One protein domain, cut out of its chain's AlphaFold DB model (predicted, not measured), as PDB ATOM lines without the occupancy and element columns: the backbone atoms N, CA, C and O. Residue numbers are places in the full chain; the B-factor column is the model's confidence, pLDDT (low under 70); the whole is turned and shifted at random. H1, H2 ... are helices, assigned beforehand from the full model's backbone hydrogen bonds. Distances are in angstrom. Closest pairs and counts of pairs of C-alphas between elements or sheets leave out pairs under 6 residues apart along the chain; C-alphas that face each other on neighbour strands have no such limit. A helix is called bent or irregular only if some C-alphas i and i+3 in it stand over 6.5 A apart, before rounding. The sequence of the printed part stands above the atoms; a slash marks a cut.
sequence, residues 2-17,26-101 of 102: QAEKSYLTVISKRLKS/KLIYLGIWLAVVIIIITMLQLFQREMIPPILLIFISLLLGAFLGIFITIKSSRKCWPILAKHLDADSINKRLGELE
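What this domain is: This is residues 2 to 17 and 26 to 101 of the 102 residues of an uncharacterized protein of Colwellia sp. BRX10-4 (UniProt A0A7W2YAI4). One long helix, H3, joins two ends of an open, stretched-out model: H2 folds back beside its first part with a gap between them, and at its other end the shorter H1 and H4 lie side by side, turned away from its line. The printed part has 92 residues with four named helices, in the order H1, H2, H3, H4, and no named strand; the class is all helix. It is extended, with a radius of gyration of the C-alphas of 21.5 A and spans of 65 by 31 by 14 A.

How they stand to each other: H1, residues 2 to 15, touches H4, residues 90 to 99; their closest C-alphas, those of Lys 5 and Leu 97, are 6.8 A apart. They run opposite ways at a shallow tilt of 29 degrees. H1 is close to H3, residues 54 to 85, but not clearly touching, with the C-alphas of Leu 15 and Ala 85 closest at 6.0 A. Their lines are only just about perpendicular, at 70.3 degrees. H2, residues 26 to 48, is close to H3 but not clearly touching; the closest C-alphas, those of Met 43 and Leu 57, are 7.7 A apart. These two run opposite ways at a shallow tilt of 11 degrees. H2 and H4 are apart. Every O i to N i+4 pair is within hydrogen-bond range in H1, H2 and H4, and 26 of 28 are in H3.

Where its parts are: H1 begins at C-alpha 2, (307.118, 43.298, 25.524). H2 is 34.1 A long. H3 is 46.4 A long, with a kink of 29 degrees near residue 79; it is irregular, but only just, with C-alphas 79 and 82 6.6 A apart. H4 ends at C-alpha 99, (301.215, 38.854, 35.975).

The domain as a whole: The C-alphas farthest apart, those of Arg 49 and Glu 99, are 65.7 A apart. Residues 18 to 25 are not printed, and C-alphas 17 and 26 are 21.9 A apart across this cut. The links H2 to H3 and H3 to H4 are tight. Residues 17, 51 and 101 have pLDDT under 70.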
ATOM      1  N   GLN A   2     306.313  42.097  25.205       74.25
ATOM      2  CA  GLN A   2     307.118  43.298  25.524       74.25
ATOM      3  C   GLN A   2     306.418  44.646  25.222       74.25
ATOM      4  O   GLN A   2     306.491  45.578  26.021       74.25
ATOM      5  N   ALA A   3     305.689  44.736  24.102       78.56
ATOM      6  CA  ALA A   3     304.926  45.934  23.738       78.56
ATOM      7  C   ALA A   3     303.788  46.225  24.734       78.56
ATOM      8  O   ALA A   3     303.642  47.357  25.188       78.56
ATOM      9  N   GLU A   4     303.032  45.198  25.133       76.31
ATOM     10  CA  GLU A   4     301.929  45.300  26.103       76.31
ATOM     11  C   GLU A   4     302.423  45.827  27.457       76.31
ATOM     12  O   GLU A   4     301.866  46.794  27.981       76.31
ATOM     13  N   LYS A   5     303.548  45.300  27.958       78.19
ATOM     14  CA  LYS A   5     304.200  45.806  29.174       78.19
ATOM     15  C   LYS A   5     304.551  47.292  29.053       78.19
ATOM     16  O   LYS A   5     304.228  48.080  29.943       78.19
ATOM     17  N   SER A   6     305.144  47.710  27.931       80.50
ATOM     18  CA  SER A   6     305.492  49.118  27.698       80.50
ATOM     19  C   SER A   6     304.261  50.032  27.727       80.50
ATOM     20  O   SER A   6     304.310  51.107  28.330       80.50
ATOM     21  N   TYR A   7     303.140  49.614  27.132       80.81
ATOM     22  CA  TYR A   7     301.898  50.393  27.161       80.81
ATOM     23  C   TYR A   7     301.320  50.503  28.575       80.81
ATOM     24  O   TYR A   7     301.003  51.611  29.018       80.81
ATOM     25  N   LEU A   8     301.241  49.392  29.311       79.69
ATOM     26  CA  LEU A   8     300.684  49.370  30.667       79.69
ATOM     27  C   LEU A   8     301.517  50.208  31.647       79.69
ATOM     28  O   LEU A   8     300.956  50.931  32.469       79.69
ATOM     29  N   THR A   9     302.844  50.215  31.497       80.25
ATOM     30  CA  THR A   9     303.740  51.043  32.326       80.25
ATOM     31  C   THR A   9     303.530  52.541  32.071       80.25
ATOM     32  O   THR A   9     303.545  53.361  32.993       80.25
ATOM     33  N   VAL A  10     303.298  52.930  30.811       80.88
ATOM     34  CA  VAL A  10     302.989  54.324  30.455       80.88
ATOM     35  C   VAL A  10     301.628  54.734  31.017       80.88
ATOM     36  O   VAL A  10     301.494  55.842  31.541       80.88
ATOM     37  N   ILE A  11     300.629  53.855  30.934       79.62
ATOM     38  CA  ILE A  11     299.276  54.110  31.440       79.62
ATOM     39  C   ILE A  11     299.283  54.232  32.972       79.62
ATOM     40  O   ILE A  11     298.757  55.219  33.489       79.62
ATOM     41  N   SER A  12     299.952  53.328  33.697       78.75
ATOM     42  CA  SER A  12     300.034  53.371  35.167       78.75
ATOM     43  C   SER A  12     300.746  54.635  35.670       78.75
ATOM     44  O   SER A  12     300.271  55.309  36.589       78.75
ATOM     45  N   LYS A  13     301.831  55.053  35.002       78.88
ATOM     46  CA  LYS A  13     302.536  56.309  35.309       78.88
ATOM     47  C   LYS A  13     301.654  57.538  35.074       78.88
ATOM     48  O   LYS A  13     301.746  58.514  35.818       78.88
ATOM     49  N   ARG A  14     300.792  57.502  34.055       73.56
ATOM     50  CA  ARG A  14     299.836  58.579  33.751       73.56
ATOM     51  C   ARG A  14     298.633  58.604  34.704       73.56
ATOM     52  O   ARG A  14     298.109  59.687  34.948       73.56
ATOM     53  N   LEU A  15     298.228  57.458  35.252       74.38
ATOM     54  CA  LEU A  15     297.180  57.331  36.277       74.38
ATOM     55  C   LEU A  15     297.610  57.898  37.638       74.38
ATOM     56  O   LEU A  15     296.797  58.516  38.314       74.38
ATOM     57  N   LYS A  16     298.891  57.773  38.013       72.88
ATOM     58  CA  LYS A  16     299.430  58.311  39.284       72.88
ATOM     59  C   LYS A  16     299.544  59.841  39.333       72.88
ATOM     60  O   LYS A  16     299.799  60.409  40.391       72.88
ATOM     61  N   SER A  17     299.424  60.542  38.207       67.62
ATOM     62  CA  SER A  17     299.550  62.009  38.160       67.62
ATOM     63  C   SER A  17     298.637  62.635  37.099       67.62
ATOM     64  O   SER A  17     299.129  63.250  36.146       67.62
ATOM     65  N   LYS A  26     293.995  79.769  29.070       74.81
ATOM     66  CA  LYS A  26     293.342  80.387  27.894       74.81
ATOM     67  C   LYS A  26     294.222  81.420  27.159       74.81
ATOM     68  O   LYS A  26     294.076  81.582  25.954       74.81
ATOM     69  N   LEU A  27     295.172  82.051  27.852       72.44
ATOM     70  CA  LEU A  27     296.140  83.006  27.292       72.44
ATOM     71  C   LEU A  27     297.056  82.403  26.217       72.44
ATOM     72  O   LEU A  27     297.292  83.039  25.195       72.44
ATOM     73  N   ILE A  28     297.514  81.158  26.390       76.88
ATOM     74  CA  ILE A  28     298.371  80.493  25.393       76.88
ATOM     75  C   ILE A  28     297.599  80.271  24.088       76.88
ATOM     76  O   ILE A  28     298.153  80.399  23.002       76.88
ATOM     77  N   TYR A  29     296.299  79.985  24.181       76.62
ATOM     78  CA  TYR A  29     295.445  79.834  23.004       76.62
ATOM     79  C   TYR A  29     295.286  81.149  22.239       76.62
ATOM     80  O   TYR A  29     295.336  81.151  21.013       76.62
ATOM     81  N   LEU A  30     295.134  82.257  22.967       83.56
ATOM     82  CA  LEU A  30     295.009  83.586  22.380       83.56
ATOM     83  C   LEU A  30     296.305  83.990  21.657       83.56
ATOM     84  O   LEU A  30     296.244  84.458  20.525       83.56
ATOM     85  N   GLY A  31     297.469  83.696  22.249       85.19
ATOM     86  CA  GLY A  31     298.773  83.908  21.612       85.19
ATOM     87  C   GLY A  31     298.986  83.069  20.346       85.19
ATOM     88  O   GLY A  31     299.442  83.598  19.336       85.19
ATOM     89  N   ILE A  32     298.600  81.785  20.362       83.44
ATOM     90  CA  ILE A  32     298.677  80.913  19.173       83.44
ATOM     91  C   ILE A  32     297.798  81.460  18.044       83.44
ATOM     92  O   ILE A  32     298.238  81.511  16.899       83.44
ATOM     93  N   TRP A  33     296.579  81.902  18.357       84.56
ATOM     94  CA  TRP A  33     295.684  82.494  17.361       84.56
ATOM     95  C   TRP A  33     296.264  83.759  16.732       84.56
ATOM     96  O   TRP A  33     296.236  83.907  15.512       84.56
ATOM     97  N   LEU A  34     296.837  84.640  17.553       88.38
ATOM     98  CA  LEU A  34     297.493  85.860  17.087       88.38
ATOM     99  C   LEU A  34     298.670  85.544  16.154       88.38
ATOM    100  O   LEU A  34     298.782  86.136  15.082       88.38
ATOM    101  N   ALA A  35     299.493  84.554  16.512       86.31
ATOM    102  CA  ALA A  35     300.594  84.096  15.671       86.31
ATOM    103  C   ALA A  35     300.104  83.554  14.316       86.31
ATOM    104  O   ALA A  35     300.671  83.898  13.281       86.31
ATOM    105  N   VAL A  36     299.025  82.764  14.299       86.69
ATOM    106  CA  VAL A  36     298.430  82.244  13.054       86.69
ATOM    107  C   VAL A  36     297.946  83.381  12.151       86.69
ATOM    108  O   VAL A  36     298.230  83.367  10.956       86.69
ATOM    109  N   VAL A  37     297.277  84.395  12.706       89.25
ATOM    110  CA  VAL A  37     296.813  85.562  11.935       89.25
ATOM    111  C   VAL A  37     297.991  86.318  11.312       89.25
ATOM    112  O   VAL A  37     297.949  86.640  10.127       89.25
ATOM    113  N   ILE A  38     299.068  86.544  12.069       90.12
ATOM    114  CA  ILE A  38     300.280  87.209  11.565       90.12
ATOM    115  C   ILE A  38     300.919  86.400  10.423       90.12
ATOM    116  O   ILE A  38     301.310  86.971   9.401       90.12
ATOM    117  N   ILE A  39     300.987  85.071  10.552       87.50
ATOM    118  CA  ILE A  39     301.513  84.183   9.502       87.50
ATOM    119  C   ILE A  39     300.665  84.276   8.224       87.50
ATOM    120  O   ILE A  39     301.210  84.363   7.127       87.50
ATOM    121  N   ILE A  40     299.336  84.308   8.345       86.06
ATOM    122  CA  ILE A  40     298.441  84.434   7.184       86.06
ATOM    123  C   ILE A  40     298.633  85.791   6.492       86.06
ATOM    124  O   ILE A  40     298.745  85.845   5.268       86.06
ATOM    125  N   ILE A  41     298.718  86.884   7.257       88.75
ATOM    126  CA  ILE A  41     298.918  88.234   6.703       88.75
ATOM    127  C   ILE A  41     300.264  88.332   5.972       88.75
ATOM    128  O   ILE A  41     300.322  88.840   4.853       88.75
ATOM    129  N   THR A  42     301.340  87.820   6.574       84.62
ATOM    130  CA  THR A  42     302.677  87.825   5.955       84.62
ATOM    131  C   THR A  42     302.723  86.971   4.686       84.62
ATOM    132  O   THR A  42     303.280  87.412   3.681       84.62
ATOM    133  N   MET A  43     302.069  85.804   4.679       80.25
ATOM    134  CA  MET A  43     301.906  84.966   3.481       80.25
ATOM    135  C   MET A  43     301.176  85.700   2.349       80.25
ATOM    136  O   MET A  43     301.632  85.662   1.207       80.25
ATOM    137  N   LEU A  44     300.082  86.408   2.653       82.50
ATOM    138  CA  LEU A  44     299.333  87.182   1.657       82.50
ATOM    139  C   LEU A  44     300.172  88.321   1.060       82.50
ATOM    140  O   LEU A  44     300.160  88.519  -0.155       82.50
ATOM    141  N   GLN A  45     300.933  89.040   1.890       83.94
ATOM    142  CA  GLN A  45     301.824  90.110   1.422       83.94
ATOM    143  C   GLN A  45     302.968  89.582   0.546       83.94
ATOM    144  O   GLN A  45     303.338  90.227  -0.434       83.94
ATOM    145  N   LEU A  46     303.523  88.413   0.878       81.12
ATOM    146  CA  LEU A  46     304.571  87.768   0.084       81.12
ATOM    147  C   LEU A  46     304.045  87.271  -1.266       81.12
ATOM    148  O   LEU A  46     304.738  87.407  -2.272       81.12
ATOM    149  N   PHE A  47     302.815  86.748  -1.303       77.69
ATOM    150  CA  PHE A  47     302.171  86.298  -2.538       77.69
ATOM    151  C   PHE A  47     301.950  87.453  -3.525       77.69
ATOM    152  O   PHE A  47     302.248  87.315  -4.708       77.69
ATOM    153  N   GLN A  48     301.515  88.621  -3.038       78.94
ATOM    154  CA  GLN A  48     301.325  89.815  -3.875       78.94
ATOM    155  C   GLN A  48     302.618  90.339  -4.516       78.94
ATOM    156  O   GLN A  48     302.555  91.061  -5.505       78.94
ATOM    157  N   ARG A  49     303.789  90.004  -3.961       79.44
ATOM    158  CA  ARG A  49     305.092  90.428  -4.495       79.44
ATOM    159  C   ARG A  49     305.693  89.442  -5.502       79.44
ATOM    160  O   ARG A  49     306.845  89.634  -5.874       79.44
ATOM    161  N   GLU A  50     304.969  88.382  -5.875       76.69
ATOM    162  CA  GLU A  50     305.414  87.291  -6.768       76.69
ATOM    163  C   GLU A  50     306.755  86.631  -6.377       76.69
ATOM    164  O   GLU A  50     307.318  85.840  -7.128       76.69
ATOM    165  N   MET A  51     307.271  86.893  -5.169       68.38
ATOM    166  CA  MET A  51     308.566  86.368  -4.721       68.38
ATOM    167  C   MET A  51     308.532  84.863  -4.437       68.38
ATOM    168  O   MET A  51     309.586  84.240  -4.342       68.38
ATOM    169  N   ILE A  52     307.342  84.278  -4.253       76.25
ATOM    170  CA  ILE A  52     307.187  82.886  -3.829       76.25
ATOM    171  C   ILE A  52     306.328  82.117  -4.839       76.25
ATOM    172  O   ILE A  52     305.176  82.494  -5.063       76.25
ATOM    173  N   PRO A  53     306.832  81.001  -5.402       83.06
ATOM    174  CA  PRO A  53     306.040  80.160  -6.286       83.06
ATOM    175  C   PRO A  53     304.830  79.562  -5.537       83.06
ATOM    176  O   PRO A  53     304.988  79.087  -4.407       83.06
ATOM    177  N   PRO A  54     303.635  79.494  -6.161       80.50
ATOM    178  CA  PRO A  54     302.393  79.052  -5.510       80.50
ATOM    179  C   PRO A  54     302.484  77.678  -4.831       80.50
ATOM    180  O   PRO A  54     301.881  77.445  -3.787       80.50
ATOM    181  N   ILE A  55     303.286  76.772  -5.396       84.50
ATOM    182  CA  ILE A  55     303.535  75.429  -4.856       84.50
ATOM    183  C   ILE A  55     304.099  75.487  -3.431       84.50
ATOM    184  O   ILE A  55     303.671  74.725  -2.565       84.50
ATOM    185  N   LEU A  56     305.021  76.411  -3.156       83.00
ATOM    186  CA  LEU A  56     305.657  76.522  -1.845       83.00
ATOM    187  C   LEU A  56     304.655  76.989  -0.774       83.00
ATOM    188  O   LEU A  56     304.690  76.514   0.360       83.00
ATOM    189  N   LEU A  57     303.697  77.836  -1.157       81.56
ATOM    190  CA  LEU A  57     302.602  78.274  -0.288       81.56
ATOM    191  C   LEU A  57     301.633  77.123   0.041       81.56
ATOM    192  O   LEU A  57     301.196  76.985   1.189       81.56
ATOM    193  N   ILE A  58     301.350  76.244  -0.925       84.25
ATOM    194  CA  ILE A  58     300.545  75.032  -0.696       84.25
ATOM    195  C   ILE A  58     301.245  74.113   0.314       84.25
ATOM    196  O   ILE A  58     300.617  73.680   1.279       84.25
ATOM    197  N   PHE A  59     302.551  73.871   0.166       88.19
ATOM    198  CA  PHE A  59     303.302  73.042   1.117       88.19
ATOM    199  C   PHE A  59     303.301  73.622   2.533       88.19
ATOM    200  O   PHE A  59     303.073  72.890   3.499       88.19
ATOM    201  N   ILE A  60     303.513  74.932   2.674       84.94
ATOM    202  CA  ILE A  60     303.531  75.580   3.991       84.94
ATOM    203  C   ILE A  60     302.145  75.551   4.638       84.94
ATOM    204  O   ILE A  60     302.042  75.248   5.826       84.94
ATOM    205  N   SER A  61     301.075  75.806   3.879       85.06
ATOM    206  CA  SER A  61     299.708  75.746   4.416       85.06
ATOM    207  C   SER A  61     299.324  74.332   4.865       85.06
ATOM    208  O   SER A  61     298.731  74.164   5.933       85.06
ATOM    209  N   LEU A  62     299.743  73.307   4.117       89.69
ATOM    210  CA  LEU A  62     299.518  71.908   4.466       89.69
ATOM    211  C   LEU A  62     300.282  71.509   5.737       89.69
ATOM    212  O   LEU A  62     299.703  70.890   6.632       89.69
ATOM    213  N   LEU A  63     301.548  71.923   5.865       89.00
ATOM    214  CA  LEU A  63     302.342  71.707   7.080       89.00
ATOM    215  C   LEU A  63     301.736  72.418   8.295       89.00
ATOM    216  O   LEU A  63     301.635  71.821   9.369       89.00
ATOM    217  N   LEU A  64     301.291  73.666   8.127       86.94
ATOM    218  CA  LEU A  64     300.654  74.438   9.192       86.94
ATOM    219  C   LEU A  64     299.354  73.763   9.658       86.94
ATOM    220  O   LEU A  64     299.131  73.604  10.860       86.94
ATOM    221  N   GLY A  65     298.524  73.315   8.710       87.19
ATOM    222  CA  GLY A  65     297.285  72.590   8.985       87.19
ATOM    223  C   GLY A  65     297.530  71.270   9.718       87.19
ATOM    224  O   GLY A  65     296.884  71.001  10.732       87.19
ATOM    225  N   ALA A  66     298.508  70.478   9.270       90.06
ATOM    226  CA  ALA A  66     298.887  69.228   9.927       90.06
ATOM    227  C   ALA A  66     299.379  69.467  11.364       90.06
ATOM    228  O   ALA A  66     298.948  68.781  12.295       90.06
ATOM    229  N   PHE A  67     300.225  70.480  11.566       88.56
ATOM    230  CA  PHE A  67     300.743  70.826  12.887       88.56
ATOM    231  C   PHE A  67     299.625  71.261  13.844       88.56
ATOM    232  O   PHE A  67     299.548  70.773  14.975       88.56
ATOM    233  N   LEU A  68     298.709  72.119  13.381       86.50
ATOM    234  CA  LEU A  68     297.537  72.536  14.153       86.50
ATOM    235  C   LEU A  68     296.628  71.347  14.490       86.50
ATOM    236  O   LEU A  68     296.200  71.215  15.638       86.50
ATOM    237  N   GLY A  69     296.377  70.452  13.533       85.88
ATOM    238  CA  GLY A  69     295.562  69.251  13.742       85.88
ATOM    239  C   GLY A  69     296.145  68.314  14.804       85.88
ATOM    240  O   GLY A  69     295.437  67.897  15.731       85.88
ATOM    241  N   ILE A  70     297.451  68.035  14.734       87.06
ATOM    242  CA  ILE A  70     298.162  67.221  15.733       87.06
ATOM    243  C   ILE A  70     298.111  67.903  17.103       87.06
ATOM    244  O   ILE A  70     297.780  67.267  18.107       87.06
ATOM    245  N   PHE A  71     298.377  69.208  17.157       85.69
ATOM    246  CA  PHE A  71     298.367  69.972  18.401       85.69
ATOM    247  C   PHE A  71     296.990  69.953  19.085       85.69
ATOM    248  O   PHE A  71     296.893  69.700  20.293       85.69
ATOM    249  N   ILE A  72     295.913  70.163  18.321       83.25
ATOM    250  CA  ILE A  72     294.533  70.110  18.824       83.25
ATOM    251  C   ILE A  72     294.195  68.702  19.321       83.25
ATOM    252  O   ILE A  72     293.645  68.561  20.416       83.25
ATOM    253  N   THR A  73     294.575  67.665  18.572       84.19
ATOM    254  CA  THR A  73     294.343  66.263  18.947       84.19
ATOM    255  C   THR A  73     295.040  65.914  20.262       84.19
ATOM    256  O   THR A  73     294.407  65.386  21.179       84.19
ATOM    257  N   ILE A  74     296.317  66.284  20.419       81.88
ATOM    258  CA  ILE A  74     297.072  66.070  21.665       81.88
ATOM    259  C   ILE A  74     296.411  66.816  22.827       81.88
ATOM    260  O   ILE A  74     296.251  66.259  23.915       81.88
ATOM    261  N   LYS A  75     295.999  68.071  22.620       77.81
ATOM    262  CA  LYS A  75     295.335  68.873  23.654       77.81
ATOM    263  C   LYS A  75     293.995  68.265  24.076       77.81
ATOM    264  O   LYS A  75     293.716  68.191  25.273       77.81
ATOM    265  N   SER A  76     293.188  67.827  23.113       78.50
ATOM    266  CA  SER A  76     291.905  67.168  23.368       78.50
ATOM    267  C   SER A  76     292.109  65.864  24.139       78.50
ATOM    268  O   SER A  76     291.506  65.665  25.193       78.50
ATOM    269  N   SER A  77     293.071  65.044  23.706       77.25
ATOM    270  CA  SER A  77     293.464  63.813  24.396       77.25
ATOM    271  C   SER A  77     293.872  64.078  25.850       77.25
ATOM    272  O   SER A  77     293.374  63.412  26.757       77.25
ATOM    273  N   ARG A  78     294.686  65.112  26.109       75.31
ATOM    274  CA  ARG A  78     295.070  65.511  27.477       75.31
ATOM    275  C   ARG A  78     293.882  65.962  28.329       75.31
ATOM    276  O   ARG A  78     293.869  65.673  29.518       75.31
ATOM    277  N   LYS A  79     292.887  66.639  27.743       74.50
ATOM    278  CA  LYS A  79     291.671  67.072  28.454       74.50
ATOM    279  C   LYS A  79     290.750  65.894  28.793       74.50
ATOM    280  O   LYS A  79     290.154  65.891  29.867       74.50
ATOM    281  N   CYS A  80     290.652  64.904  27.908       76.62
ATOM    282  CA  CYS A  80     289.859  63.696  28.140       76.62
ATOM    283  C   CYS A  80     290.554  62.708  29.086       76.62
ATOM    284  O   CYS A  80     289.877  61.988  29.817       76.62
ATOM    285  N   TRP A  81     291.890  62.703  29.132       75.12
ATOM    286  CA  TRP A  81     292.677  61.806  29.981       75.12
ATOM    287  C   TRP A  81     292.267  61.775  31.467       75.12
ATOM    288  O   TRP A  81     292.068  60.679  31.979       75.12
ATOM    289  N   PRO A  82     292.086  62.902  32.187       71.00
ATOM    290  CA  PRO A  82     291.661  62.868  33.588       71.00
ATOM    291  C   PRO A  82     290.240  62.322  33.785       71.00
ATOM    292  O   PRO A  82     289.933  61.827  34.864       71.00
ATOM    293  N   ILE A  83     289.368  62.403  32.775       78.94
ATOM    294  CA  ILE A  83     288.028  61.802  32.822       78.94
ATOM    295  C   ILE A  83     288.150  60.291  32.620       78.94
ATOM    296  O   ILE A  83     287.584  59.520  33.389       78.94
ATOM    297  N   LEU A  84     288.942  59.868  31.632       75.44
ATOM    298  CA  LEU A  84     289.211  58.459  31.357       75.44
ATOM    299  C   LEU A  84     289.907  57.771  32.541       75.44
ATOM    300  O   LEU A  84     289.531  56.671  32.920       75.44
ATOM    301  N   ALA A  85     290.862  58.451  33.178       73.25
ATOM    302  CA  ALA A  85     291.582  57.960  34.350       73.25
ATOM    303  C   ALA A  85     290.662  57.641  35.539       73.25
ATOM    304  O   ALA A  85     290.994  56.765  36.324       73.25
ATOM    305  N   LYS A  86     289.505  58.309  35.665       75.50
ATOM    306  CA  LYS A  86     288.510  58.007  36.712       75.50
ATOM    307  C   LYS A  86     287.718  56.725  36.456       75.50
ATOM    308  O   LYS A  86     287.128  56.200  37.386       75.50
ATOM    309  N   HIS A  87     287.670  56.267  35.206       78.25
ATOM    310  CA  HIS A  87     286.923  55.077  34.790       78.25
ATOM    311  C   HIS A  87     287.845  53.885  34.493       78.25
ATOM    312  O   HIS A  87     287.367  52.788  34.225       78.25
ATOM    313  N   LEU A  88     289.162  54.098  34.516       77.75
ATOM    314  CA  LEU A  88     290.157  53.040  34.412       77.75
ATOM    315  C   LEU A  88     290.374  52.431  35.797       77.75
ATOM    316  O   LEU A  88     290.788  53.124  36.723       77.75
ATOM    317  N   ASP A  89     290.122  51.131  35.911       77.94
ATOM    318  CA  ASP A  89     290.405  50.358  37.114       77.94
ATOM    319  C   ASP A  89     291.926  50.189  37.268       77.94
ATOM    320  O   ASP A  89     292.571  49.369  36.603       77.94
ATOM    321  N   ALA A  90     292.516  51.043  38.104       74.00
ATOM    322  CA  ALA A  90     293.947  51.049  38.361       74.00
ATOM    323  C   ALA A  90     294.428  49.717  38.958       74.00
ATOM    324  O   ALA A  90     295.554  49.302  38.669       74.00
ATOM    325  N   ASP A  91     293.584  49.030  39.730       76.31
ATOM    326  CA  ASP A  91     293.934  47.775  40.393       76.31
ATOM    327  C   ASP A  91     293.997  46.627  39.386       76.31
ATOM    328  O   ASP A  91     294.961  45.857  39.386       76.31
ATOM    329  N   SER A  92     293.051  46.581  38.445       79.50
ATOM    330  CA  SER A  92     293.079  45.635  37.320       79.50
ATOM    331  C   SER A  92     294.338  45.796  36.453       79.50
ATOM    332  O   SER A  92     295.001  44.813  36.105       79.50
ATOM    333  N   ILE A  93     294.737  47.041  36.166       78.44
ATOM    334  CA  ILE A  93     295.949  47.340  35.384       78.44
ATOM    335  C   ILE A  93     297.216  46.920  36.135       78.44
ATOM    336  O   ILE A  93     298.102  46.316  35.533       78.44
ATOM    337  N   ASN A  94     297.311  47.217  37.435       75.69
ATOM    338  CA  ASN A  94     298.472  46.848  38.247       75.69
ATOM    339  C   ASN A  94     298.589  45.326  38.412       75.69
ATOM    340  O   ASN A  94     299.696  44.795  38.335       75.69
ATOM    341  N   LYS A  95     297.462  44.622  38.573       82.25
ATOM    342  CA  LYS A  95     297.429  43.158  38.665       82.25
ATOM    343  C   LYS A  95     297.967  42.502  37.391       82.25
ATOM    344  O   LYS A  95     298.872  41.678  37.466       82.25
ATOM    345  N   ARG A  96     297.488  42.942  36.222       80.19
ATOM    346  CA  ARG A  96     297.968  42.467  34.913       80.19
ATOM    347  C   ARG A  96     299.458  42.759  34.697       80.19
ATOM    348  O   ARG A  96     300.161  41.976  34.071       80.19
ATOM    349  N   LEU A  97     299.946  43.893  35.200       80.94
ATOM    350  CA  LEU A  97     301.360  44.268  35.108       80.94
ATOM    351  C   LEU A  97     302.242  43.340  35.957       80.94
ATOM    352  O   LEU A  97     303.306  42.952  35.489       80.94
ATOM    353  N   GLY A  98     301.765  42.936  37.140       77.50
ATOM    354  CA  GLY A  98     302.415  41.927  37.982       77.50
ATOM    355  C   GLY A  98     302.420  40.534  37.347       77.50
ATOM    356  O   GLY A  98     303.457  39.884  37.333       77.50
ATOM    357  N   GLU A  99     301.307  40.118  36.731       81.94
ATOM    358  CA  GLU A  99     301.215  38.854  35.975       81.94
ATOM    359  C   GLU A  99     302.161  38.809  34.760       81.94
ATOM    360  O   GLU A  99     302.566  37.734  34.341       81.94
ATOM    361  N   LEU A 100     302.516  39.967  34.190       76.25
ATOM    362  CA  LEU A 100     303.491  40.109  33.097       76.25
ATOM    363  C   LEU A 100     304.945  40.263  33.594       76.25
ATOM    364  O   LEU A 100     305.863  40.383  32.773       76.25
ATOM    365  N   GLU A 101     305.160  40.363  34.909       67.06
ATOM    366  CA  GLU A 101     306.480  40.418  35.553       67.06
ATOM    367  C   GLU A 101     306.943  39.064  36.105       67.06
ATOM    368  O   GLU A 101     308.151  38.822  36.095       67.06
TER     369      GLU A 101